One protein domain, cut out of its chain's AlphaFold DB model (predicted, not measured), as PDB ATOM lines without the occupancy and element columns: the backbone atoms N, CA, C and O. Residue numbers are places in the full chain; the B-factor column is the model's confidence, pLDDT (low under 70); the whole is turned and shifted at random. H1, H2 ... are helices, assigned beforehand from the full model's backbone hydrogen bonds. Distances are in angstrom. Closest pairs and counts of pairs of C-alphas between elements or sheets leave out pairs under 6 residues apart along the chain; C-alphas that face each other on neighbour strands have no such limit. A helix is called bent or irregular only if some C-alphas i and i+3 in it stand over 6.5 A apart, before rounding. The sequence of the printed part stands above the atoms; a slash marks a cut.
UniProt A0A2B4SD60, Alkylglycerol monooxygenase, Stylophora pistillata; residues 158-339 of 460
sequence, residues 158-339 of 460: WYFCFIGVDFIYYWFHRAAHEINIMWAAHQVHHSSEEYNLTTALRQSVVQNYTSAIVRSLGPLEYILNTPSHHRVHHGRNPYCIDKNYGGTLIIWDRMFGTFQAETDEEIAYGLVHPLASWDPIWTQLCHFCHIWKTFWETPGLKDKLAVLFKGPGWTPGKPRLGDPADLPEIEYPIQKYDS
ATOM      1  N   TRP A 158     137.815 125.583 174.934       83.19
ATOM      2  CA  TRP A 158     137.844 125.282 173.504       83.19
ATOM      3  C   TRP A 158     138.733 126.247 172.728       83.19
ATOM      4  O   TRP A 158     139.525 125.790 171.910       83.19
ATOM      5  N   TYR A 159     138.676 127.550 173.019       89.00
ATOM      6  CA  TYR A 159     139.577 128.524 172.393       89.00
ATOM      7  C   TYR A 159     141.044 128.263 172.745       89.00
ATOM      8  O   TYR A 159     141.897 128.266 171.861       89.00
ATOM      9  N   PHE A 160     141.338 127.994 174.021       89.88
ATOM     10  CA  PHE A 160     142.689 127.666 174.465       89.88
ATOM     11  C   PHE A 160     143.205 126.381 173.807       89.88
ATOM     12  O   PHE A 160     144.303 126.372 173.255       89.88
ATOM     13  N   CYS A 161     142.398 125.315 173.808       83.44
ATOM     14  CA  CYS A 161     142.741 124.053 173.160       83.44
ATOM     15  C   CYS A 161     142.920 124.218 171.649       83.44
ATOM     16  O   CYS A 161     143.869 123.669 171.106       83.44
ATOM     17  N   PHE A 162     142.062 124.987 170.973       85.12
ATOM     18  CA  PHE A 162     142.195 125.270 169.543       85.12
ATOM     19  C   PHE A 162     143.537 125.941 169.230       85.12
ATOM     20  O   PHE A 162     144.301 125.421 168.422       85.12
ATOM     21  N   ILE A 163     143.863 127.039 169.922       90.81
ATOM     22  CA  ILE A 163     145.129 127.763 169.724       90.81
ATOM     23  C   ILE A 163     146.324 126.860 170.058       90.81
ATOM     24  O   ILE A 163     147.296 126.823 169.308       90.81
ATOM     25  N   GLY A 164     146.255 126.115 171.166       86.50
ATOM     26  CA  GLY A 164     147.327 125.224 171.603       86.50
ATOM     27  C   GLY A 164     147.573 124.060 170.642       86.50
ATOM     28  O   GLY A 164     148.721 123.777 170.306       86.50
ATOM     29  N   VAL A 165     146.512 123.408 170.162       82.81
ATOM     30  CA  VAL A 165     146.609 122.318 169.180       82.81
ATOM     31  C   VAL A 165     147.141 122.836 167.850       82.81
ATOM     32  O   VAL A 165     148.031 122.208 167.285       82.81
ATOM     33  N   ASP A 166     146.659 123.985 167.368       88.44
ATOM     34  CA  ASP A 166     147.128 124.578 166.111       88.44
ATOM     35  C   ASP A 166     148.612 124.991 166.192       88.44
ATOM     36  O   ASP A 166     149.384 124.743 165.266       88.44
ATOM     37  N   PHE A 167     149.054 125.507 167.345       90.12
ATOM     38  CA  PHE A 167     150.466 125.800 167.611       90.12
ATOM     39  C   PHE A 167     151.345 124.540 167.639       90.12
ATOM     40  O   PHE A 167     152.427 124.519 167.049       90.12
ATOM     41  N   ILE A 168     150.899 123.471 168.310       84.94
ATOM     42  CA  ILE A 168     151.615 122.183 168.325       84.94
ATOM     43  C   ILE A 168     151.677 121.603 166.910       84.94
ATOM     44  O   ILE A 168     152.727 121.104 166.500       84.94
ATOM     45  N   TYR A 169     150.582 121.702 166.152       85.00
ATOM     46  CA  TYR A 169     150.530 121.265 164.764       85.00
ATOM     47  C   TYR A 169     151.549 122.011 163.904       85.00
ATOM     48  O   TYR A 169     152.282 121.355 163.174       85.00
ATOM     49  N   TYR A 170     151.670 123.338 164.031       91.44
ATOM     50  CA  TYR A 170     152.683 124.112 163.304       91.44
ATOM     51  C   TYR A 170     154.100 123.549 163.518       91.44
ATOM     52  O   TYR A 170     154.834 123.320 162.557       91.44
ATOM     53  N   TRP A 171     154.478 123.258 164.767       92.88
ATOM     54  CA  TRP A 171     155.797 122.693 165.068       92.88
ATOM     55  C   TRP A 171     155.967 121.262 164.573       92.88
ATOM     56  O   TRP A 171     157.033 120.921 164.062       92.88
ATOM     57  N   PHE A 172     154.930 120.434 164.701       88.69
ATOM     58  CA  PHE A 172     154.927 119.090 164.133       88.69
ATOM     59  C   PHE A 172     155.105 119.133 162.612       88.69
ATOM     60  O   PHE A 172     155.944 118.414 162.075       88.69
ATOM     61  N   HIS A 173     154.355 119.995 161.931       92.38
ATOM     62  CA  HIS A 173     154.351 120.114 160.481       92.38
ATOM     63  C   HIS A 173     155.688 120.651 159.966       92.38
ATOM     64  O   HIS A 173     156.300 120.052 159.088       92.38
ATOM     65  N   ARG A 174     156.227 121.692 160.609       94.88
ATOM     66  CA  ARG A 174     157.583 122.175 160.341       94.88
ATOM     67  C   ARG A 174     158.631 121.078 160.536       94.88
ATOM     68  O   ARG A 174     159.477 120.875 159.671       94.88
ATOM     69  N   ALA A 175     158.571 120.337 161.642       90.06
ATOM     70  CA  ALA A 175     159.476 119.213 161.880       90.06
ATOM     71  C   ALA A 175     159.323 118.116 160.812       90.06
ATOM     72  O   ALA A 175     160.317 117.520 160.405       90.06
ATOM     73  N   ALA A 176     158.106 117.891 160.313       89.81
ATOM     74  CA  ALA A 176     157.835 116.943 159.241       89.81
ATOM     75  C   ALA A 176     158.473 117.331 157.901       89.81
ATOM     76  O   ALA A 176     158.760 116.443 157.113       89.81
ATOM     77  N   HIS A 177     158.767 118.608 157.660       94.50
ATOM     78  CA  HIS A 177     159.551 119.045 156.500       94.50
ATOM     79  C   HIS A 177     161.055 119.093 156.776       94.50
ATOM     80  O   HIS A 177     161.874 118.731 155.934       94.50
ATOM     81  N   GLU A 178     161.438 119.504 157.984       95.31
ATOM     82  CA  GLU A 178     162.827 119.813 158.314       95.31
ATOM     83  C   GLU A 178     163.637 118.621 158.877       95.31
ATOM     84  O   GLU A 178     164.854 118.749 159.057       95.31
ATOM     85  N   ILE A 179     162.991 117.490 159.192       93.81
ATOM     86  CA  ILE A 179     163.605 116.268 159.743       93.81
ATOM     87  C   ILE A 179     163.364 115.104 158.777       93.81
ATOM     88  O   ILE A 179     162.228 114.671 158.594       93.81
ATOM     89  N   ASN A 180     164.434 114.542 158.206       95.81
ATOM     90  CA  ASN A 180     164.365 113.589 157.094       95.81
ATOM     91  C   ASN A 180     163.458 112.375 157.356       95.81
ATOM     92  O   ASN A 180     162.653 111.997 156.508       95.81
ATOM     93  N   ILE A 181     163.552 111.763 158.542       88.94
ATOM     94  CA  ILE A 181     162.709 110.605 158.879       88.94
ATOM     95  C   ILE A 181     161.225 110.968 159.031       88.94
ATOM     96  O   ILE A 181     160.363 110.145 158.732       88.94
ATOM     97  N   MET A 182     160.911 112.193 159.463       88.06
ATOM     98  CA  MET A 182     159.529 112.671 159.519       88.06
ATOM     99  C   MET A 182     159.033 113.067 158.124       88.06
ATOM    100  O   MET A 182     157.897 112.747 157.778       88.06
ATOM    101  N   TRP A 183     159.907 113.640 157.291       93.81
ATOM    102  CA  TRP A 183     159.629 113.889 155.876       93.81
ATOM    103  C   TRP A 183     159.298 112.601 155.134       93.81
ATOM    104  O   TRP A 183     158.331 112.577 154.384       93.81
ATOM    105  N   ALA A 184     159.985 111.492 155.420       86.75
ATOM    106  CA  ALA A 184     159.653 110.183 154.853       86.75
ATOM    107  C   ALA A 184     158.185 109.775 155.084       86.75
ATOM    108  O   ALA A 184     157.560 109.187 154.201       86.75
ATOM    109  N   ALA A 185     157.628 110.110 156.253       82.75
ATOM    110  CA  ALA A 185     156.234 109.841 156.596       82.75
ATOM    111  C   ALA A 185     155.257 110.884 156.022       82.75
ATOM    112  O   ALA A 185     154.078 110.580 155.844       82.75
ATOM    113  N   HIS A 186     155.730 112.100 155.740       89.38
ATOM    114  CA  HIS A 186     154.898 113.229 155.332       89.38
ATOM    115  C   HIS A 186     154.874 113.471 153.815       89.38
ATOM    116  O   HIS A 186     153.833 113.834 153.278       89.38
ATOM    117  N   GLN A 187     155.958 113.180 153.093       90.38
ATOM    118  CA  GLN A 187     156.126 113.464 151.661       90.38
ATOM    119  C   GLN A 187     155.011 112.903 150.764       90.38
ATOM    120  O   GLN A 187     154.754 113.430 149.687       90.38
ATOM    121  N   VAL A 188     154.314 111.849 151.200       86.19
ATOM    122  CA  VAL A 188     153.167 111.267 150.490       86.19
ATOM    123  C   VAL A 188     152.103 112.338 150.250       86.19
ATOM    124  O   VAL A 188     151.546 112.402 149.154       86.19
ATOM    125  N   HIS A 189     151.878 113.215 151.231       86.94
ATOM    126  CA  HIS A 189     151.002 114.380 151.129       86.94
ATOM    127  C   HIS A 189     151.411 115.306 149.971       86.94
ATOM    128  O   HIS A 189     150.574 115.702 149.164       86.94
ATOM    129  N   HIS A 190     152.714 115.556 149.823       90.44
ATOM    130  CA  HIS A 190     153.301 116.412 148.786       90.44
ATOM    131  C   HIS A 190     153.537 115.717 147.446       90.44
ATOM    132  O   HIS A 190     153.964 116.357 146.494       90.44
ATOM    133  N   SER A 191     153.288 114.412 147.343       90.69
ATOM    134  CA  SER A 191     153.704 113.638 146.172       90.69
ATOM    135  C   SER A 191     152.830 113.826 144.928       90.69
ATOM    136  O   SER A 191     153.201 113.343 143.862       90.69
ATOM    137  N   SER A 192     151.673 114.490 145.039       90.12
ATOM    138  CA  SER A 192     150.810 114.749 143.879       90.12
ATOM    139  C   SER A 192     151.349 115.934 143.087       90.12
ATOM    140  O   SER A 192     151.652 116.982 143.649       90.12
ATOM    141  N   GLU A 193     151.432 115.771 141.772       90.69
ATOM    142  CA  GLU A 193     151.738 116.862 140.839       90.69
ATOM    143  C   GLU A 193     150.454 117.601 140.403       90.69
ATOM    144  O   GLU A 193     150.477 118.457 139.513       90.69
ATOM    145  N   GLU A 194     149.307 117.244 140.987       85.00
ATOM    146  CA  GLU A 194     148.011 117.877 140.776       85.00
ATOM    147  C   GLU A 194     147.522 118.567 142.052       85.00
ATOM    148  O   GLU A 194     147.769 118.119 143.170       85.00
ATOM    149  N   TYR A 195     146.753 119.638 141.874       80.69
ATOM    150  CA  TYR A 195     146.108 120.348 142.975       80.69
ATOM    151  C   TYR A 195     144.589 120.349 142.767       80.69
ATOM    152  O   TYR A 195     144.012 121.329 142.299       80.69
ATOM    153  N   ASN A 196     143.952 119.209 143.056       76.19
ATOM    154  CA  ASN A 196     142.521 118.958 142.831       76.19
ATOM    155  C   ASN A 196     141.827 118.438 144.108       76.19
ATOM    156  O   ASN A 196     142.472 118.227 145.139       76.19
ATOM    157  N   LEU A 197     140.506 118.232 144.068       72.94
ATOM    158  CA  LEU A 197     139.758 117.758 145.243       72.94
ATOM    159  C   LEU A 197     140.179 116.361 145.711       72.94
ATOM    160  O   LEU A 197     140.181 116.095 146.911       72.94
ATOM    161  N   THR A 198     140.568 115.464 144.805       64.56
ATOM    162  CA  THR A 198     141.029 114.122 145.197       64.56
ATOM    163  C   THR A 198     142.365 114.170 145.936       64.56
ATOM    164  O   THR A 198     142.555 113.384 146.866       64.56
ATOM    165  N   THR A 199     143.237 115.140 145.628       57.62
ATOM    166  CA  THR A 199     144.494 115.385 146.354       57.62
ATOM    167  C   THR A 199     144.250 115.665 147.844       57.62
ATOM    168  O   THR A 199     145.057 115.261 148.677       57.62
ATOM    169  N   ALA A 200     143.098 116.243 148.222       58.00
ATOM    170  CA  ALA A 200     142.743 116.495 149.627       58.00
ATOM    171  C   ALA A 200     142.611 115.206 150.471       58.00
ATOM    172  O   ALA A 200     142.775 115.227 151.694       58.00
ATOM    173  N   LEU A 201     142.396 114.046 149.832       55.00
ATOM    174  CA  LEU A 201     142.407 112.741 150.507       55.00
ATOM    175  C   LEU A 201     143.805 112.321 150.993       55.00
ATOM    176  O   LEU A 201     143.906 111.412 151.821       55.00
ATOM    177  N   ARG A 202     144.871 113.008 150.559       56.91
ATOM    178  CA  ARG A 202     146.244 112.852 151.069       56.91
ATOM    179  C   ARG A 202     146.517 113.660 152.357       56.91
ATOM    180  O   ARG A 202     147.669 113.944 152.641       56.91
ATOM    181  N   GLN A 203     145.472 113.937 153.152       48.47
ATOM    182  CA  GLN A 203     145.407 114.549 154.503       48.47
ATOM    183  C   GLN A 203     145.724 116.057 154.644       48.47
ATOM    184  O   GLN A 203     146.868 116.440 154.831       48.47
ATOM    185  N   SER A 204     144.659 116.864 154.784       34.56
ATOM    186  CA  SER A 204     144.448 117.913 155.809       34.56
ATOM    187  C   SER A 204     142.933 118.175 155.939       34.56
ATOM    188  O   SER A 204     142.221 118.208 154.937       34.56
ATOM    189  N   VAL A 205     142.392 118.338 157.158       32.00
ATOM    190  CA  VAL A 205     140.930 118.456 157.407       32.00
ATOM    191  C   VAL A 205     140.380 119.855 157.067       32.00
ATOM    192  O   VAL A 205     139.198 119.989 156.751       32.00
ATOM    193  N   VAL A 206     141.234 120.889 157.052       37.53
ATOM    194  CA  VAL A 206     140.851 122.287 156.742       37.53
ATOM    195  C   VAL A 206     140.907 122.579 155.229       37.53
ATOM    196  O   VAL A 206     140.299 123.531 154.747       37.53
ATOM    197  N   GLN A 207     141.552 121.705 154.447       44.25
ATOM    198  CA  GLN A 207     141.716 121.833 152.991       44.25
ATOM    199  C   GLN A 207     140.438 121.512 152.189       44.25
ATOM    200  O   GLN A 207     140.293 121.949 151.049       44.25
ATOM    201  N   ASN A 208     139.475 120.801 152.787       42.44
ATOM    202  CA  ASN A 208     138.319 120.218 152.088       42.44
ATOM    203  C   ASN A 208     137.266 121.215 151.565       42.44
ATOM    204  O   ASN A 208     136.322 120.790 150.903       42.44
ATOM    205  N   TYR A 209     137.390 122.520 151.839       42.19
ATOM    206  CA  TYR A 209     136.271 123.455 151.654       42.19
ATOM    207  C   TYR A 209     136.518 124.623 150.688       42.19
ATOM    208  O   TYR A 209     135.600 125.415 150.493       42.19
ATOM    209  N   THR A 210     137.696 124.757 150.054       38.47
ATOM    210  CA  THR A 210     137.990 125.949 149.212       38.47
ATOM    211  C   THR A 210     139.005 125.779 148.054       38.47
ATOM    212  O   THR A 210     139.535 126.784 147.576       38.47
ATOM    213  N   SER A 211     139.311 124.576 147.546       35.56
ATOM    214  CA  SER A 211     140.366 124.436 146.514       35.56
ATOM    215  C   SER A 211     139.933 124.763 145.062       35.56
ATOM    216  O   SER A 211     138.752 124.814 144.721       35.56
ATOM    217  N   ALA A 212     140.948 125.060 144.235       40.22
ATOM    218  CA  ALA A 212     140.984 125.487 142.822       40.22
ATOM    219  C   ALA A 212     140.323 126.828 142.429       40.22
ATOM    220  O   ALA A 212     140.852 127.519 141.560       40.22
ATOM    221  N   ILE A 213     139.213 127.237 143.052       44.84
ATOM    222  CA  ILE A 213     138.419 128.390 142.566       44.84
ATOM    223  C   ILE A 213     138.728 129.687 143.332       44.84
ATOM    224  O   ILE A 213     138.678 130.781 142.764       44.84
ATOM    225  N   VAL A 214     139.087 129.594 144.617       51.06
ATOM    226  CA  VAL A 214     139.365 130.766 145.458       51.06
ATOM    227  C   VAL A 214     140.861 131.077 145.440       51.06
ATOM    228  O   VAL A 214     141.674 130.387 146.061       51.06
ATOM    229  N   ARG A 215     141.228 132.125 144.695       54.97
ATOM    230  CA  ARG A 215     142.623 132.575 144.580       54.97
ATOM    231  C   ARG A 215     143.128 133.248 145.851       54.97
ATOM    232  O   ARG A 215     144.219 132.904 146.282       54.97
ATOM    233  N   SER A 216     142.329 134.123 146.459       61.31
ATOM    234  CA  SER A 216     142.658 134.791 147.723       61.31
ATOM    235  C   SER A 216     141.401 135.046 148.560       61.31
ATOM    236  O   SER A 216     140.319 135.264 148.010       61.31
ATOM    237  N   LEU A 217     141.550 135.024 149.888       68.75
ATOM    238  CA  LEU A 217     140.524 135.426 150.864       68.75
ATOM    239  C   LEU A 217     140.716 136.866 151.388       68.75
ATOM    240  O   LEU A 217     140.046 137.279 152.340       68.75
ATOM    241  N   GLY A 218     141.616 137.648 150.783       74.62
ATOM    242  CA  GLY A 218     141.855 139.043 151.151       74.62
ATOM    243  C   GLY A 218     142.384 139.187 152.588       74.62
ATOM    244  O   GLY A 218     143.263 138.431 152.988       74.62
ATOM    245  N   PRO A 219     141.870 140.122 153.416       82.25
ATOM    246  CA  PRO A 219     142.400 140.375 154.763       82.25
ATOM    247  C   PRO A 219     142.392 139.169 155.716       82.25
ATOM    248  O   PRO A 219     143.123 139.161 156.705       82.25
ATOM    249  N   LEU A 220     141.592 138.136 155.441       81.69
ATOM    250  CA  LEU A 220     141.608 136.913 156.243       81.69
ATOM    251  C   LEU A 220     142.943 136.158 156.130       81.69
ATOM    252  O   LEU A 220     143.310 135.456 157.066       81.69
ATOM    253  N   GLU A 221     143.719 136.374 155.063       83.62
ATOM    254  CA  GLU A 221     145.052 135.786 154.838       83.62
ATOM    255  C   GLU A 221     146.133 136.299 155.795       83.62
ATOM    256  O   GLU A 221     147.248 135.776 155.845       83.62
ATOM    257  N   TYR A 222     145.836 137.318 156.597       86.69
ATOM    258  CA  TYR A 222     146.735 137.708 157.680       86.69
ATOM    259  C   TYR A 222     146.663 136.747 158.869       86.69
ATOM    260  O   TYR A 222     147.644 136.630 159.601       86.69
ATOM    261  N   ILE A 223     145.531 136.057 159.047       89.31
ATOM    262  CA  ILE A 223     145.242 135.248 160.238       89.31
ATOM    263  C   ILE A 223     145.051 133.774 159.879       89.31
ATOM    264  O   ILE A 223     145.609 132.907 160.550       89.31
ATOM    265  N   LEU A 224     144.301 133.483 158.819       88.94
ATOM    266  CA  LEU A 224     143.958 132.130 158.401       88.94
ATOM    267  C   LEU A 224     144.962 131.592 157.382       88.94
ATOM    268  O   LEU A 224     145.426 132.311 156.494       88.94
ATOM    269  N   ASN A 225     145.265 130.303 157.494       85.88
ATOM    270  CA  ASN A 225     145.861 129.550 156.406       85.88
ATOM    271  C   ASN A 225     144.814 129.394 155.290       85.88
ATOM    272  O   ASN A 225     143.659 129.064 155.558       85.88
ATOM    273  N   THR A 226     145.194 129.680 154.048       84.75
ATOM    274  CA  THR A 226     144.266 129.742 152.908       84.75
ATOM    275  C   THR A 226     144.777 128.872 151.766       84.75
ATOM    276  O   THR A 226     145.947 128.477 151.773       84.75
ATOM    277  N   PRO A 227     143.943 128.585 150.746       79.06
ATOM    278  CA  PRO A 227     144.391 127.834 149.578       79.06
ATOM    279  C   PRO A 227     145.640 128.425 148.915       79.06
ATOM    280  O   PRO A 227     146.458 127.666 148.417       79.06
ATOM    281  N   SER A 228     145.815 129.750 148.936       85.38
ATOM    282  CA  SER A 228     147.008 130.418 148.398       85.38
ATOM    283  C   SER A 228     148.283 130.024 149.147       85.38
ATOM    284  O   SER A 228     149.232 129.512 148.551       85.38
ATOM    285  N   HIS A 229     148.281 130.163 150.474       90.94
ATOM    286  CA  HIS A 229     149.417 129.778 151.315       90.94
ATOM    287  C   HIS A 229     149.743 128.288 151.184       90.94
ATOM    288  O   HIS A 229     150.911 127.901 151.144       90.94
ATOM    289  N   HIS A 230     148.707 127.458 151.073       87.75
ATOM    290  CA  HIS A 230     148.862 126.020 150.959       87.75
ATOM    291  C   HIS A 230     149.325 125.572 149.560       87.75
ATOM    292  O   HIS A 230     150.066 124.601 149.453       87.75
ATOM    293  N   ARG A 231     148.971 126.290 148.482       90.19
ATOM    294  CA  ARG A 231     149.568 126.069 147.152       90.19
ATOM    295  C   ARG A 231     151.072 126.312 147.179       90.19
ATOM    296  O   ARG A 231     151.813 125.473 146.686       90.19
ATOM    297  N   VAL A 232     151.512 127.405 147.810       94.44
ATOM    298  CA  VAL A 232     152.945 127.673 148.023       94.44
ATOM    299  C   VAL A 232     153.582 126.541 148.821       94.44
ATOM    300  O   VAL A 232     154.599 126.014 148.406       94.44
ATOM    301  N   HIS A 233     152.956 126.098 149.908       95.38
ATOM    302  CA  HIS A 233     153.459 124.987 150.717       95.38
ATOM    303  C   HIS A 233     153.631 123.669 149.929       95.38
ATOM    304  O   HIS A 233     154.594 122.932 150.131       95.38
ATOM    305  N   HIS A 234     152.711 123.372 149.009       93.25
ATOM    306  CA  HIS A 234     152.796 122.208 148.118       93.25
ATOM    307  C   HIS A 234     153.672 122.422 146.878       93.25
ATOM    308  O   HIS A 234     153.882 121.478 146.113       93.25
ATOM    309  N   GLY A 235     154.150 123.644 146.659       94.31
ATOM    310  CA  GLY A 235     155.003 123.988 145.541       94.31
ATOM    311  C   GLY A 235     156.431 123.494 145.745       94.31
ATOM    312  O   GLY A 235     156.974 123.536 146.847       94.31
ATOM    313  N   ARG A 236     157.068 123.076 144.655       94.62
ATOM    314  CA  ARG A 236     158.492 122.718 144.617       94.62
ATOM    315  C   ARG A 236     159.371 123.789 143.972       94.62
ATOM    316  O   ARG A 236     160.573 123.576 143.843       94.62
ATOM    317  N   ASN A 237     158.794 124.917 143.547       94.88
ATOM    318  CA  ASN A 237     159.567 126.077 143.102       94.88
ATOM    319  C   ASN A 237     160.525 126.506 144.230       94.88
ATOM    320  O   ASN A 237     160.150 126.413 145.402       94.88
ATOM    321  N   PRO A 238     161.723 127.032 143.929       94.50
ATOM    322  CA  PRO A 238     162.693 127.389 144.966       94.50
ATOM    323  C   PRO A 238     162.156 128.319 146.066       94.50
ATOM    324  O   PRO A 238     162.521 128.165 147.228       94.50
ATOM    325  N   TYR A 239     161.248 129.248 145.737       94.69
ATOM    326  CA  TYR A 239     160.650 130.156 146.726       94.69
ATOM    327  C   TYR A 239     159.606 129.481 147.637       94.69
ATOM    328  O   TYR A 239     159.297 130.007 148.705       94.69
ATOM    329  N   CYS A 240     159.071 128.330 147.225       95.94
ATOM    330  CA  CYS A 240     158.055 127.557 147.937       95.94
ATOM    331  C   CYS A 240     158.645 126.619 149.003       95.94
ATOM    332  O   CYS A 240     157.941 126.229 149.935       95.94
ATOM    333  N   ILE A 241     159.929 126.264 148.884       95.50
ATOM    334  CA  ILE A 241     160.572 125.280 149.759       95.50
ATOM    335  C   ILE A 241     160.611 125.769 151.208       95.50
ATOM    336  O   ILE A 241     161.064 126.880 151.502       95.50
ATOM    337  N   ASP A 242     160.170 124.894 152.114       95.50
ATOM    338  CA  ASP A 242     160.172 125.112 153.561       95.50
ATOM    339  C   ASP A 242     159.371 126.349 154.010       95.50
ATOM    340  O   ASP A 242     159.816 127.148 154.844       95.50
ATOM    341  N   LYS A 243     158.167 126.515 153.439       96.88
ATOM    342  CA  LYS A 243     157.241 127.619 153.736       96.88
ATOM    343  C   LYS A 243     155.854 127.155 154.172       96.88
ATOM    344  O   LYS A 243     155.390 126.082 153.792       96.88
ATOM    345  N   ASN A 244     155.171 128.041 154.901       96.75
ATOM    346  CA  ASN A 244     153.737 127.984 155.211       96.75
ATOM    347  C   ASN A 244     153.274 126.678 155.889       96.75
ATOM    348  O   ASN A 244     152.448 125.945 155.352       96.75
ATOM    349  N   TYR A 245     153.785 126.397 157.087       94.75
ATOM    350  CA  TYR A 245     153.470 125.194 157.867       94.75
ATOM    351  C   TYR A 245     152.182 125.292 158.700       94.75
ATOM    352  O   TYR A 245     151.764 124.309 159.316       94.75
ATOM    353  N   GLY A 246     151.564 126.468 158.789       90.88
ATOM    354  CA  GLY A 246     150.353 126.705 159.565       90.88
ATOM    355  C   GLY A 246     149.233 125.742 159.178       90.88
ATOM    356  O   GLY A 246     149.002 125.482 158.001       90.88
ATOM    357  N   GLY A 247     148.528 125.197 160.170       83.44
ATOM    358  CA  GLY A 247     147.377 124.325 159.936       83.44
ATOM    359  C   GLY A 247     146.149 125.151 159.587       83.44
ATOM    360  O   GLY A 247     145.779 125.279 158.421       83.44
ATOM    361  N   THR A 248     145.548 125.749 160.615       86.06
ATOM    362  CA  THR A 248     144.403 126.659 160.490       86.06
ATOM    363  C   THR A 248     144.846 128.114 160.486       86.06
ATOM    364  O   THR A 248     144.289 128.919 159.740       86.06
ATOM    365  N   LEU A 249     145.834 128.472 161.314       90.62
ATOM    366  CA  LEU A 249     146.303 129.848 161.453       90.62
ATOM    367  C   LEU A 249     147.668 130.033 160.784       90.62
ATOM    368  O   LEU A 249     148.628 129.330 161.090       90.62
ATOM    369  N   ILE A 250     147.779 131.042 159.918       95.00
ATOM    370  CA  ILE A 250     149.044 131.419 159.259       95.00
ATOM    371  C   ILE A 250     149.907 132.340 160.136       95.00
ATOM    372  O   ILE A 250     151.049 132.663 159.808       95.00
ATOM    373  N   ILE A 251     149.370 132.790 161.275       96.19
ATOM    374  CA  ILE A 251     150.071 133.692 162.198       96.19
ATOM    375  C   ILE A 251     151.398 133.097 162.678       96.19
ATOM    376  O   ILE A 251     152.364 133.835 162.853       96.19
ATOM    377  N   TRP A 252     151.470 131.773 162.833       96.94
ATOM    378  CA  TRP A 252     152.680 131.087 163.277       96.94
ATOM    379  C   TRP A 252     153.807 131.238 162.263       96.94
ATOM    380  O   TRP A 252     154.914 131.617 162.639       96.94
ATOM    381  N   ASP A 253     153.519 131.071 160.973       98.19
ATOM    382  CA  ASP A 253     154.506 131.280 159.916       98.19
ATOM    383  C   ASP A 253     155.032 132.711 159.877       98.19
ATOM    384  O   ASP A 253     156.221 132.947 159.652       98.19
ATOM    385  N   ARG A 254     154.157 133.685 160.137       96.88
ATOM    386  CA  ARG A 254     154.546 135.098 160.215       96.88
ATOM    387  C   ARG A 254     155.425 135.367 161.435       96.88
ATOM    388  O   ARG A 254     156.427 136.063 161.317       96.88
ATOM    389  N   MET A 255     155.075 134.802 162.592       97.62
ATOM    390  CA  MET A 255     155.835 134.957 163.838       97.62
ATOM    391  C   MET A 255     157.214 134.294 163.774       97.62
ATOM    392  O   MET A 255     158.175 134.827 164.324       97.62
ATOM    393  N   PHE A 256     157.318 133.140 163.112       98.00
ATOM    394  CA  PHE A 256     158.535 132.326 163.071       98.00
ATOM    395  C   PHE A 256     159.310 132.420 161.748       98.00
ATOM    396  O   PHE A 256     160.290 131.694 161.568       98.00
ATOM    397  N   GLY A 257     158.911 133.324 160.848       97.31
ATOM    398  CA  GLY A 257     159.663 133.669 159.637       97.31
ATOM    399  C   GLY A 257     159.612 132.629 158.513       97.31
ATOM    400  O   GLY A 257     160.522 132.581 157.689       97.31
ATOM    401  N   THR A 258     158.576 131.792 158.471       97.81
ATOM    402  CA  THR A 258     158.363 130.758 157.438       97.81
ATOM    403  C   THR A 258     157.239 131.120 156.465       97.81
ATOM    404  O   THR A 258     156.954 130.358 155.545       97.81
ATOM    405  N   PHE A 259     156.628 132.298 156.622       98.00
ATOM    406  CA  PHE A 259     155.586 132.785 155.720       98.00
ATOM    407  C   PHE A 259     156.136 133.133 154.334       98.00
ATOM    408  O   PHE A 259     157.138 133.840 154.215       98.00
ATOM    409  N   GLN A 260     155.415 132.717 153.297       97.12
ATOM    410  CA  GLN A 260     155.639 133.101 151.913       97.12
ATOM    411  C   GLN A 260     154.300 133.315 151.207       97.12
ATOM    412  O   GLN A 260     153.445 132.430 151.178       97.12
ATOM    413  N   ALA A 261     154.120 134.491 150.611       95.00
ATOM    414  CA  ALA A 261     152.956 134.757 149.774       95.00
ATOM    415  C   ALA A 261     153.098 134.056 148.415       95.00
ATOM    416  O   ALA A 261     154.212 133.900 147.901       95.00
ATOM    417  N   GLU A 262     151.969 133.657 147.833       92.94
ATOM    418  CA  GLU A 262     151.921 133.224 146.438       92.94
ATOM    419  C   GLU A 262     152.311 134.382 145.516       92.94
ATOM    420  O   GLU A 262     152.043 135.549 145.812       92.94
ATOM    421  N   THR A 263     152.981 134.048 144.419       92.06
ATOM    422  CA  THR A 263     153.422 135.008 143.406       92.06
ATOM    423  C   THR A 263     152.690 134.737 142.093       92.06
ATOM    424  O   THR A 263     151.893 133.804 142.008       92.06
ATOM    425  N   ASP A 264     152.964 135.535 141.063       89.81
ATOM    426  CA  ASP A 264     152.415 135.305 139.723       89.81
ATOM    427  C   ASP A 264     153.120 134.157 138.965       89.81
ATOM    428  O   ASP A 264     152.696 133.804 137.863       89.81
ATOM    429  N   GLU A 265     154.192 133.577 139.523       90.69
ATOM    430  CA  GLU A 265     154.869 132.409 138.951       90.69
ATOM    431  C   GLU A 265     153.957 131.171 139.002       90.69
ATOM    432  O   GLU A 265     153.295 130.898 140.005       90.69
ATOM    433  N   GLU A 266     153.931 130.394 137.915       91.19
ATOM    434  CA  GLU A 266     153.203 129.129 137.890       91.19
ATOM    435  C   GLU A 266     153.838 128.130 138.875       91.19
ATOM    436  O   GLU A 266     155.002 127.748 138.757       91.19
ATOM    437  N   ILE A 267     153.061 127.685 139.864       92.69
ATOM    438  CA  ILE A 267     153.548 126.747 140.877       92.69
ATOM    439  C   ILE A 267     153.635 125.335 140.293       92.69
ATOM    440  O   ILE A 267     152.631 124.742 139.891       92.69
ATOM    441  N   ALA A 268     154.834 124.758 140.336       94.06
ATOM    442  CA  ALA A 268     155.051 123.340 140.116       94.06
ATOM    443  C   ALA A 268     154.763 122.569 141.408       94.06
ATOM    444  O   ALA A 268     155.426 122.782 142.419       94.06
ATOM    445  N   TYR A 269     153.790 121.661 141.379       92.94
ATOM    446  CA  TYR A 269     153.465 120.784 142.510       92.94
ATOM    447  C   TYR A 269     154.254 119.476 142.455       92.94
ATOM    448  O   TYR A 269     154.777 119.092 141.405       92.94
ATOM    449  N   GLY A 270     154.295 118.768 143.581       91.69
ATOM    450  CA  GLY A 270     154.952 117.473 143.710       91.69
ATOM    451  C   GLY A 270     156.227 117.544 144.546       91.69
ATOM    452  O   GLY A 270     156.571 118.565 145.138       91.69
ATOM    453  N   LEU A 271     156.972 116.441 144.567       93.38
ATOM    454  CA  LEU A 271     158.283 116.395 145.212       93.38
ATOM    455  C   LEU A 271     159.335 117.124 144.361       93.38
ATOM    456  O   LEU A 271     159.275 117.112 143.127       93.38
ATOM    457  N   VAL A 272     160.356 117.680 145.024       93.12
ATOM    458  CA  VAL A 272     161.550 118.255 144.367       93.12
ATOM    459  C   VAL A 272     162.163 117.255 143.382       93.12
ATOM    460  O   VAL A 272     162.481 117.604 142.249       93.12
ATOM    461  N   HIS A 273     162.239 115.985 143.786       89.94
ATOM    462  CA  HIS A 273     162.581 114.866 142.914       89.94
ATOM    463  C   HIS A 273     161.328 114.008 142.682       89.94
ATOM    464  O   HIS A 273     160.909 113.307 143.606       89.94
ATOM    465  N   PRO A 274     160.707 114.060 141.487       87.81
ATOM    466  CA  PRO A 274     159.511 113.282 141.182       87.81
ATOM    467  C   PRO A 274     159.685 111.790 141.451       87.81
ATOM    468  O   PRO A 274     160.692 111.192 141.073       87.81
ATOM    469  N   LEU A 275     158.663 111.176 142.048       86.56
ATOM    470  CA  LEU A 275     158.651 109.744 142.351       86.56
ATOM    471  C   LEU A 275     158.640 108.871 141.085       86.56
ATOM    472  O   LEU A 275     159.204 107.776 141.088       86.56
ATOM    473  N   ALA A 276     157.970 109.347 140.029       90.19
ATOM    474  CA  ALA A 276     157.756 108.635 138.768       90.19
ATOM    475  C   ALA A 276     157.182 107.209 138.938       90.19
ATOM    476  O   ALA A 276     157.655 106.251 138.317       90.19
ATOM    477  N   SER A 277     156.176 107.053 139.809       92.31
ATOM    478  CA  SER A 277     155.454 105.792 140.008       92.31
ATOM    479  C   SER A 277     154.043 106.013 140.552       92.31
ATOM    480  O   SER A 277     153.823 106.893 141.382       92.31
ATOM    481  N   TRP A 278     153.114 105.156 140.131       92.94
ATOM    482  CA  TRP A 278     151.741 105.089 140.630       92.94
ATOM    483  C   TRP A 278     151.507 103.989 141.669       92.94
ATOM    484  O   TRP A 278     150.370 103.830 142.115       92.94
ATOM    485  N   ASP A 279     152.533 103.224 142.070       92.31
ATOM    486  CA  ASP A 279     152.396 102.222 143.132       92.31
ATOM    487  C   ASP A 279     152.210 102.918 144.495       92.31
ATOM    488  O   ASP A 279     153.137 103.560 145.013       92.31
ATOM    489  N   PRO A 280     151.020 102.798 145.114       89.56
ATOM    490  CA  PRO A 280     150.738 103.482 146.364       89.56
ATOM    491  C   PRO A 280     151.570 102.933 147.526       89.56
ATOM    492  O   PRO A 280     151.837 103.682 148.456       89.56
ATOM    493  N   ILE A 281     152.037 101.677 147.486       90.25
ATOM    494  CA  ILE A 281     152.919 101.128 148.527       90.25
ATOM    495  C   ILE A 281     154.332 101.681 148.374       90.25
ATOM    496  O   ILE A 281     154.944 102.101 149.357       90.25
ATOM    497  N   TRP A 282     154.840 101.737 147.140       92.12
ATOM    498  CA  TRP A 282     156.137 102.349 146.867       92.12
ATOM    499  C   TRP A 282     156.159 103.828 147.261       92.12
ATOM    500  O   TRP A 282     157.121 104.279 147.876       92.12
ATOM    501  N   THR A 283     155.068 104.557 147.014       90.69
ATOM    502  CA  THR A 283     154.907 105.956 147.445       90.69
ATOM    503  C   THR A 283     155.121 106.120 148.957       90.69
ATOM    504  O   THR A 283     155.813 107.048 149.372       90.69
ATOM    505  N   GLN A 284     154.636 105.180 149.785       86.25
ATOM    506  CA  GLN A 284     154.855 105.217 151.240       86.25
ATOM    507  C   GLN A 284     156.302 104.908 151.655       86.25
ATOM    508  O   GLN A 284     156.755 105.394 152.687       86.25
ATOM    509  N   LEU A 285     157.008 104.048 150.912       90.56
ATOM    510  CA  LEU A 285     158.262 103.428 151.366       90.56
ATOM    511  C   LEU A 285     159.523 103.985 150.700       90.56
ATOM    512  O   LEU A 285     160.606 103.889 151.277       90.56
ATOM    513  N   CYS A 286     159.405 104.567 149.508       92.62
ATOM    514  CA  CYS A 286     160.532 104.960 148.662       92.62
ATOM    515  C   CYS A 286     161.576 105.822 149.391       92.62
ATOM    516  O   CYS A 286     162.774 105.551 149.298       92.62
ATOM    517  N   HIS A 287     161.143 106.810 150.179       93.06
ATOM    518  CA  HIS A 287     162.063 107.703 150.885       93.06
ATOM    519  C   HIS A 287     162.657 107.070 152.142       93.06
ATOM    520  O   HIS A 287     163.814 107.324 152.462       93.06
ATOM    521  N   PHE A 288     161.948 106.147 152.801       92.44
ATOM    522  CA  PHE A 288     162.560 105.308 153.836       92.44
ATOM    523  C   PHE A 288     163.666 104.422 153.250       92.44
ATOM    524  O   PHE A 288     164.732 104.292 153.854       92.44
ATOM    525  N   CYS A 289     163.456 103.853 152.057       95.69
ATOM    526  CA  CYS A 289     164.493 103.110 151.343       95.69
ATOM    527  C   CYS A 289     165.683 104.007 150.967       95.69
ATOM    528  O   CYS A 289     166.830 103.579 151.116       95.69
ATOM    529  N   HIS A 290     165.427 105.246 150.531       95.06
ATOM    530  CA  HIS A 290     166.471 106.241 150.283       95.06
ATOM    531  C   HIS A 290     167.280 106.529 151.555       95.06
ATOM    532  O   HIS A 290     168.496 106.357 151.546       95.06
ATOM    533  N   ILE A 291     166.620 106.865 152.667       96.06
ATOM    534  CA  ILE A 291     167.265 107.106 153.966       96.06
ATOM    535  C   ILE A 291     168.106 105.904 154.392       96.06
ATOM    536  O   ILE A 291     169.255 106.077 154.788       96.06
ATOM    537  N   TRP A 292     167.560 104.688 154.299       97.38
ATOM    538  CA  TRP A 292     168.270 103.464 154.669       97.38
ATOM    539  C   TRP A 292     169.556 103.295 153.860       97.38
ATOM    540  O   TRP A 292     170.623 103.068 154.431       97.38
ATOM    541  N   LYS A 293     169.474 103.449 152.536       97.50
ATOM    542  CA  LYS A 293     170.634 103.363 151.647       97.50
ATOM    543  C   LYS A 293     171.670 104.440 151.987       97.50
ATOM    544  O   LYS A 293     172.816 104.105 152.280       97.50
ATOM    545  N   THR A 294     171.249 105.703 152.051       96.81
ATOM    546  CA  THR A 294     172.118 106.846 152.361       96.81
ATOM    547  C   THR A 294     172.778 106.699 153.734       96.81
ATOM    548  O   THR A 294     173.965 106.983 153.884       96.81
ATOM    549  N   PHE A 295     172.061 106.190 154.740       97.50
ATOM    550  CA  PHE A 295     172.592 105.936 156.081       97.50
ATOM    551  C   PHE A 295     173.736 104.913 156.071       97.50
ATOM    552  O   PHE A 295     174.716 105.067 156.801       97.50
ATOM    553  N   TRP A 296     173.638 103.856 155.262       97.31
ATOM    554  CA  TRP A 296     174.690 102.841 155.180       97.31
ATOM    555  C   TRP A 296     175.878 103.272 154.320       97.31
ATOM    556  O   TRP A 296     177.005 102.898 154.645       97.31
ATOM    557  N   GLU A 297     175.643 104.090 153.294       96.81
ATOM    558  CA  GLU A 297     176.683 104.655 152.423       96.81
ATOM    559  C   GLU A 297     177.445 105.822 153.076       96.81
ATOM    560  O   GLU A 297     178.613 106.053 152.763       96.81
ATOM    561  N   THR A 298     176.825 106.538 154.021       96.88
ATOM    562  CA  THR A 298     177.442 107.690 154.697       96.88
ATOM    563  C   THR A 298     178.465 107.243 155.754       96.88
ATOM    564  O   THR A 298     178.114 106.511 156.687       96.88
ATOM    565  N   PRO A 299     179.736 107.680 155.673       95.19
ATOM    566  CA  PRO A 299     180.751 107.337 156.663       95.19
ATOM    567  C   PRO A 299     180.579 108.132 157.967       95.19
ATOM    568  O   PRO A 299     180.205 109.298 157.964       95.19
ATOM    569  N   GLY A 300     180.934 107.513 159.097       96.69
ATOM    570  CA  GLY A 300     180.973 108.172 160.408       96.69
ATOM    571  C   GLY A 300     179.616 108.276 161.120       96.69
ATOM    572  O   GLY A 300     178.589 108.592 160.532       96.69
ATOM    573  N   LEU A 301     179.604 108.036 162.437       96.44
ATOM    574  CA  LEU A 301     178.364 107.983 163.227       96.44
ATOM    575  C   LEU A 301     177.592 109.313 163.233       96.44
ATOM    576  O   LEU A 301     176.365 109.317 163.173       96.44
ATOM    577  N   LYS A 302     178.306 110.443 163.288       96.56
ATOM    578  CA  LYS A 302     177.701 111.782 163.298       96.56
ATOM    579  C   LYS A 302     176.903 112.049 162.022       96.56
ATOM    580  O   LYS A 302     175.764 112.500 162.103       96.56
ATOM    581  N   ASP A 303     177.494 111.755 160.870       97.31
ATOM    582  CA  ASP A 303     176.862 112.012 159.580       97.31
ATOM    583  C   ASP A 303     175.749 110.997 159.302       97.31
ATOM    584  O   ASP A 303     174.693 111.377 158.808       97.31
ATOM    585  N   LYS A 304     175.893 109.749 159.763       97.56
ATOM    586  CA  LYS A 304     174.791 108.775 159.783       97.56
ATOM    587  C   LYS A 304     173.569 109.268 160.561       97.56
ATOM    588  O   LYS A 304     172.452 109.188 160.064       97.56
ATOM    589  N   LEU A 305     173.757 109.809 161.765       97.44
ATOM    590  CA  LEU A 305     172.650 110.403 162.524       97.44
ATOM    591  C   LEU A 305     172.092 111.652 161.828       97.44
ATOM    592  O   LEU A 305     170.885 111.883 161.854       97.44
ATOM    593  N   ALA A 306     172.944 112.436 161.167       97.88
ATOM    594  CA  ALA A 306     172.506 113.590 160.396       97.88
ATOM    595  C   ALA A 306     171.605 113.204 159.209       97.88
ATOM    596  O   ALA A 306     170.633 113.913 158.977       97.88
ATOM    597  N   VAL A 307     171.830 112.059 158.548       97.75
ATOM    598  CA  VAL A 307     170.912 111.531 157.514       97.75
ATOM    599  C   VAL A 307     169.490 111.355 158.055       97.75
ATOM    600  O   VAL A 307     168.537 111.588 157.323       97.75
ATOM    601  N   LEU A 308     169.325 110.965 159.323       96.19
ATOM    602  CA  LEU A 308     168.001 110.749 159.920       96.19
ATOM    603  C   LEU A 308     167.324 112.056 160.356       96.19
ATOM    604  O   LEU A 308     166.111 112.196 160.204       96.19
ATOM    605  N   PHE A 309     168.099 112.985 160.929       96.62
ATOM    606  CA  PHE A 309     167.553 114.112 161.695       96.62
ATOM    607  C   PHE A 309     167.726 115.497 161.063       96.62
ATOM    608  O   PHE A 309     167.107 116.454 161.529       96.62
ATOM    609  N   LYS A 310     168.570 115.647 160.040       97.94
ATOM    610  CA  LYS A 310     168.661 116.891 159.260       97.94
ATOM    611  C   LYS A 310     167.646 116.887 158.114       97.94
ATOM    612  O   LYS A 310     166.910 115.919 157.974       97.94
ATOM    613  N   GLY A 311     167.559 117.973 157.348       96.06
ATOM    614  CA  GLY A 311     166.580 118.086 156.265       96.06
ATOM    615  C   GLY A 311     166.851 117.106 155.117       96.06
ATOM    616  O   GLY A 311     167.980 116.624 154.980       96.06
ATOM    617  N   PRO A 312     165.846 116.820 154.273       93.62
ATOM    618  CA  PRO A 312     165.964 115.852 153.180       93.62
ATOM    619  C   PRO A 312     167.010 116.232 152.119       93.62
ATOM    620  O   PRO A 312     167.544 115.343 151.463       93.62
ATOM    621  N   GLY A 313     167.350 117.519 151.981       93.31
ATOM    622  CA  GLY A 313     168.425 117.997 151.101       93.31
ATOM    623  C   GLY A 313     169.832 117.951 151.714       93.31
ATOM    624  O   GLY A 313     170.795 118.387 151.084       93.31
ATOM    625  N   TRP A 314     169.991 117.482 152.958       96.56
ATOM    626  CA  TRP A 314     171.286 117.500 153.638       96.56
ATOM    627  C   TRP A 314     172.251 116.428 153.109       96.56
ATOM    628  O   TRP A 314     171.925 115.245 153.046       96.56
ATOM    629  N   THR A 315     173.501 116.828 152.864       94.25
ATOM    630  CA  THR A 315     174.652 115.926 152.678       94.25
ATOM    631  C   THR A 315     175.834 116.391 153.542       94.25
ATOM    632  O   THR A 315     175.845 117.547 153.989       94.25
ATOM    633  N   PRO A 316     176.865 115.553 153.784       94.62
ATOM    634  CA  PRO A 316     178.059 115.973 154.517       94.62
ATOM    635  C   PRO A 316     178.645 117.284 153.971       94.62
ATOM    636  O   PRO A 316     178.802 117.452 152.765       94.62
ATOM    637  N   GLY A 317     178.918 118.235 154.868       92.19
ATOM    638  CA  GLY A 317     179.413 119.574 154.522       92.19
ATOM    639  C   GLY A 317     178.345 120.630 154.193       92.19
ATOM    640  O   GLY A 317     178.667 121.813 154.252       92.19
ATOM    641  N   LYS A 318     177.085 120.250 153.928       95.31
ATOM    642  CA  LYS A 318     176.002 121.199 153.593       95.31
ATOM    643  C   LYS A 318     175.250 121.739 154.827       95.31
ATOM    644  O   LYS A 318     175.288 121.105 155.897       95.31
ATOM    645  N   PRO A 319     174.552 122.892 154.703       96.69
ATOM    646  CA  PRO A 319     173.691 123.447 155.753       96.69
ATOM    647  C   PRO A 319     172.595 122.473 156.186       96.69
ATOM    648  O   PRO A 319     172.240 121.567 155.444       96.69
ATOM    649  N   ARG A 320     172.022 122.663 157.385       96.50
ATOM    650  CA  ARG A 320     171.099 121.695 158.017       96.50
ATOM    651  C   ARG A 320     169.939 121.240 157.119       96.50
ATOM    652  O   ARG A 320     169.548 120.086 157.235       96.50
ATOM    653  N   LEU A 321     169.392 122.117 156.284       95.50
ATOM    654  CA  LEU A 321     168.247 121.813 155.417       95.50
ATOM    655  C   LEU A 321     168.640 121.433 153.980       95.50
ATOM    656  O   LEU A 321     167.774 121.126 153.173       95.50
ATOM    657  N   GLY A 322     169.938 121.383 153.682       94.69
ATOM    658  CA  GLY A 322     170.453 121.351 152.316       94.69
ATOM    659  C   GLY A 322     170.894 122.737 151.856       94.69
ATOM    660  O   GLY A 322     170.764 123.722 152.591       94.69
ATOM    661  N   ASP A 323     171.484 122.794 150.667       93.94
ATOM    662  CA  ASP A 323     171.847 124.048 150.013       93.94
ATOM    663  C   ASP A 323     170.750 124.411 148.996       93.94
ATOM    664  O   ASP A 323     170.474 123.608 148.104       93.94
ATOM    665  N   PRO A 324     170.104 125.589 149.093       90.88
ATOM    666  CA  PRO A 324     169.122 126.029 148.103       90.88
ATOM    667  C   PRO A 324     169.659 126.061 146.666       90.88
ATOM    668  O   PRO A 324     168.874 125.938 145.732       90.88
ATOM    669  N   ALA A 325     170.978 126.194 146.479       91.19
ATOM    670  CA  ALA A 325     171.607 126.138 145.161       91.19
ATOM    671  C   ALA A 325     171.568 124.737 144.517       91.19
ATOM    672  O   ALA A 325     171.804 124.617 143.319       91.19
ATOM    673  N   ASP A 326     171.272 123.683 145.288       92.75
ATOM    674  CA  ASP A 326     171.098 122.322 144.766       92.75
ATOM    675  C   ASP A 326     169.694 122.065 144.204       92.75
ATOM    676  O   ASP A 326     169.446 121.000 143.632       92.75
ATOM    677  N   LEU A 327     168.747 122.984 144.425       92.69
ATOM    678  CA  LEU A 327     167.375 122.796 143.977       92.69
ATOM    679  C   LEU A 327     167.326 122.813 142.440       92.69
ATOM    680  O   LEU A 327     167.886 123.721 141.824       92.69
ATOM    681  N   PRO A 328     166.658 121.833 141.808       91.06
ATOM    682  CA  PRO A 328     166.510 121.815 140.363       91.06
ATOM    683  C   PRO A 328     165.695 123.026 139.895       91.06
ATOM    684  O   PRO A 328     164.698 123.399 140.518       91.06
ATOM    685  N   GLU A 329     166.102 123.614 138.771       89.62
ATOM    686  CA  GLU A 329     165.312 124.645 138.103       89.62
ATOM    687  C   GLU A 329     163.995 124.056 137.575       89.62
ATOM    688  O   GLU A 329     163.920 122.889 137.179       89.62
ATOM    689  N   ILE A 330     162.935 124.868 137.581       92.69
ATOM    690  CA  ILE A 330     161.632 124.463 137.053       92.69
ATOM    691  C   ILE A 330     161.604 124.724 135.548       92.69
ATOM    692  O   ILE A 330     161.646 125.870 135.101       92.69
ATOM    693  N   GLU A 331     161.503 123.652 134.767       91.12
ATOM    694  CA  GLU A 331     161.290 123.737 133.325       91.12
ATOM    695  C   GLU A 331     159.802 123.940 133.005       91.12
ATOM    696  O   GLU A 331     158.942 123.183 133.469       91.12
ATOM    697  N   TYR A 332     159.506 124.944 132.173       91.00
ATOM    698  CA  TYR A 332     158.158 125.242 131.685       91.00
ATOM    699  C   TYR A 332     158.005 124.853 130.199       91.00
ATOM    700  O   TYR A 332     158.913 125.122 129.407       91.00
ATOM    701  N   PRO A 333     156.859 124.279 129.775       90.88
ATOM    702  CA  PRO A 333     155.706 123.917 130.602       90.88
ATOM    703  C   PRO A 333     156.029 122.758 131.554       90.88
ATOM    704  O   PRO A 333     156.789 121.858 131.197       90.88
ATOM    705  N   ILE A 334     155.433 122.780 132.751       90.12
ATOM    706  CA  ILE A 334     155.705 121.791 133.801       90.12
ATOM    707  C   ILE A 334     155.393 120.385 133.277       90.12
ATOM    708  O   ILE A 334     154.240 120.040 133.006       90.12
ATOM    709  N   GLN A 335     156.430 119.557 133.164       88.00
ATOM    710  CA  GLN A 335     156.289 118.162 132.764       88.00
ATOM    711  C   GLN A 335     155.924 117.311 133.978       88.00
ATOM    712  O   GLN A 335     156.711 117.170 134.916       88.00
ATOM    713  N   LYS A 336     154.719 116.746 133.947       90.06
ATOM    714  CA  LYS A 336     154.213 115.833 134.973       90.06
ATOM    715  C   LYS A 336     154.442 114.387 134.548       90.06
ATOM    716  O   LYS A 336     154.309 114.063 133.366       90.06
ATOM    717  N   TYR A 337     154.745 113.504 135.494       89.75
ATOM    718  CA  TYR A 337     154.874 112.078 135.204       89.75
ATOM    719  C   TYR A 337     153.510 111.498 134.843       89.75
ATOM    720  O   TYR A 337     152.660 111.394 135.718       89.75
ATOM    721  N   ASP A 338     153.279 111.108 133.589       85.25
ATOM    722  CA  ASP A 338     152.036 110.458 133.167       85.25
ATOM    723  C   ASP A 338     152.318 109.178 132.377       85.25
ATOM    724  O   ASP A 338     152.885 109.192 131.286       85.25
ATOM    725  N   SER A 339     151.897 108.053 132.939       79.69
ATOM    726  CA  SER A 339     151.871 106.753 132.276       79.69
ATOM    727  C   SER A 339     150.405 106.362 132.087       79.69
ATOM    728  O   SER A 339     149.812 105.579 132.824       79.69
TER     729      SER A 339
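AT A GLANCE: This is residues 158 to 339 of the 460 residues of the protein "Alkylglycerol monooxygenase" of Stylophora pistillata (UniProt A0A2B4SD60). At one end of the domain a helical hairpin of H7 and H8 has H2 alongside H7; the long helix H1 meets H2 at a corner and runs away toward the opposite end. The four short helices H3, H4, H5 and H6 are scattered among long loops, without forming a bundle, and the last 30 printed residues, 310 to 339, hold no named helix. The printed part has 182 residues with eight named helices, H1 to H8 in order along the chain, and no named strand. Its class is all helix, though under half of the residues, 83 of the 182, are in named elements. The whole is compact, with a radius of gyration of the C-alphas of 16.8 A, and spans 50 by 42 by 31 A along its three main axes.

HOW THE PARTS SIT: The longest helix is H1, residues 158 to 178. It touches H2, residues 180 to 190, only at the corner by their tight link, with residues 175 to 177 alone; the closest C-alphas, of Ala 176 and Met 182, are 4.6 A apart, and the lines stand about perpendicular at 74 degrees. H6, residues 251 to 256, is close to H1 but not clearly touching, the closest C-alphas being those of Tyr 170 and Trp 252 at 7.0 A. H2 is the hub, touching three helices. H7, residues 280 to 297, touches H2 with residues 283 to 291 alone, at a shallow tilt of 27 degrees, opposite ways; their closest C-alphas, of Ala 184 and His 287, are 5.3 A apart. H8, residues 301 to 309, forms a helical hairpin with H7, at a shallow tilt of 20 degrees; H7 touches it with residues 291 to 296 alone, and the closest C-alphas, of Phe 295 and Lys 304, are 5.2 A apart. H2 and H8 touch only at their ends, the closest C-alphas being those of Ile 181 and Leu 308 at 5.4 A. H1 and H8 are only just apart, their closest C-alphas 8.1 A from each other. H3, residues 198 to 202, and H5, residues 227 to 234, are each close to H2 but not clearly touching, with closest C-alphas His 189 and Arg 202 at 5.0 A, and His 190 and His 234 at 5.9 A. H4, residues 218 to 222, is close to H6 but not clearly touching; the C-alphas of Tyr 222 and Ile 251, their closest, are 6.9 A apart. Every O i to N i+4 pair is within hydrogen-bond range in H1, H5 and H6, against 12 of 14 in H7, 4 of 5 in H8, 3 of 7 in H2 and 0 of 1 in both H3 and H4; of the O i to N i+3 pairs, 5 of 8 are within range in H2 and 2 of 2 in each of H3 and H4.

IN THESE COORDINATES: H1 begins with C-alpha 158 at (137.844, 125.282, 173.504) and is 29.7 A long from first to last C-alpha. H2 measures 14.1 A and is irregular, but only just: C-alphas 185 and 188 are 7.0 A apart. H3 measures 8.0 A, H4 8.3 A, H5 10.2 A and H6 8.6 A. H7 begins with C-alpha 280 at (150.738, 103.482, 146.364) and measures 26.7 A; it is irregular, with C-alphas 284 and 287 7.6 A apart, and has a kink of 32 degrees near residue 287. H8 measures 12.5 A and ends with C-alpha 309 at (167.553, 114.112, 161.695).

THE WHOLE: The two C-alphas farthest apart, of Gly 218 and Gly 300, are 50.7 A from each other. The printed part has no cut. The links from H3 to H4, from H5 to H6 and from H6 to H7 are long, with 15, 16 and 23 residues. The mean pLDDT of the printed part is 86.8; the 20 residues from 198 to 217, of which 198 to 202 belong to H3, are under 70.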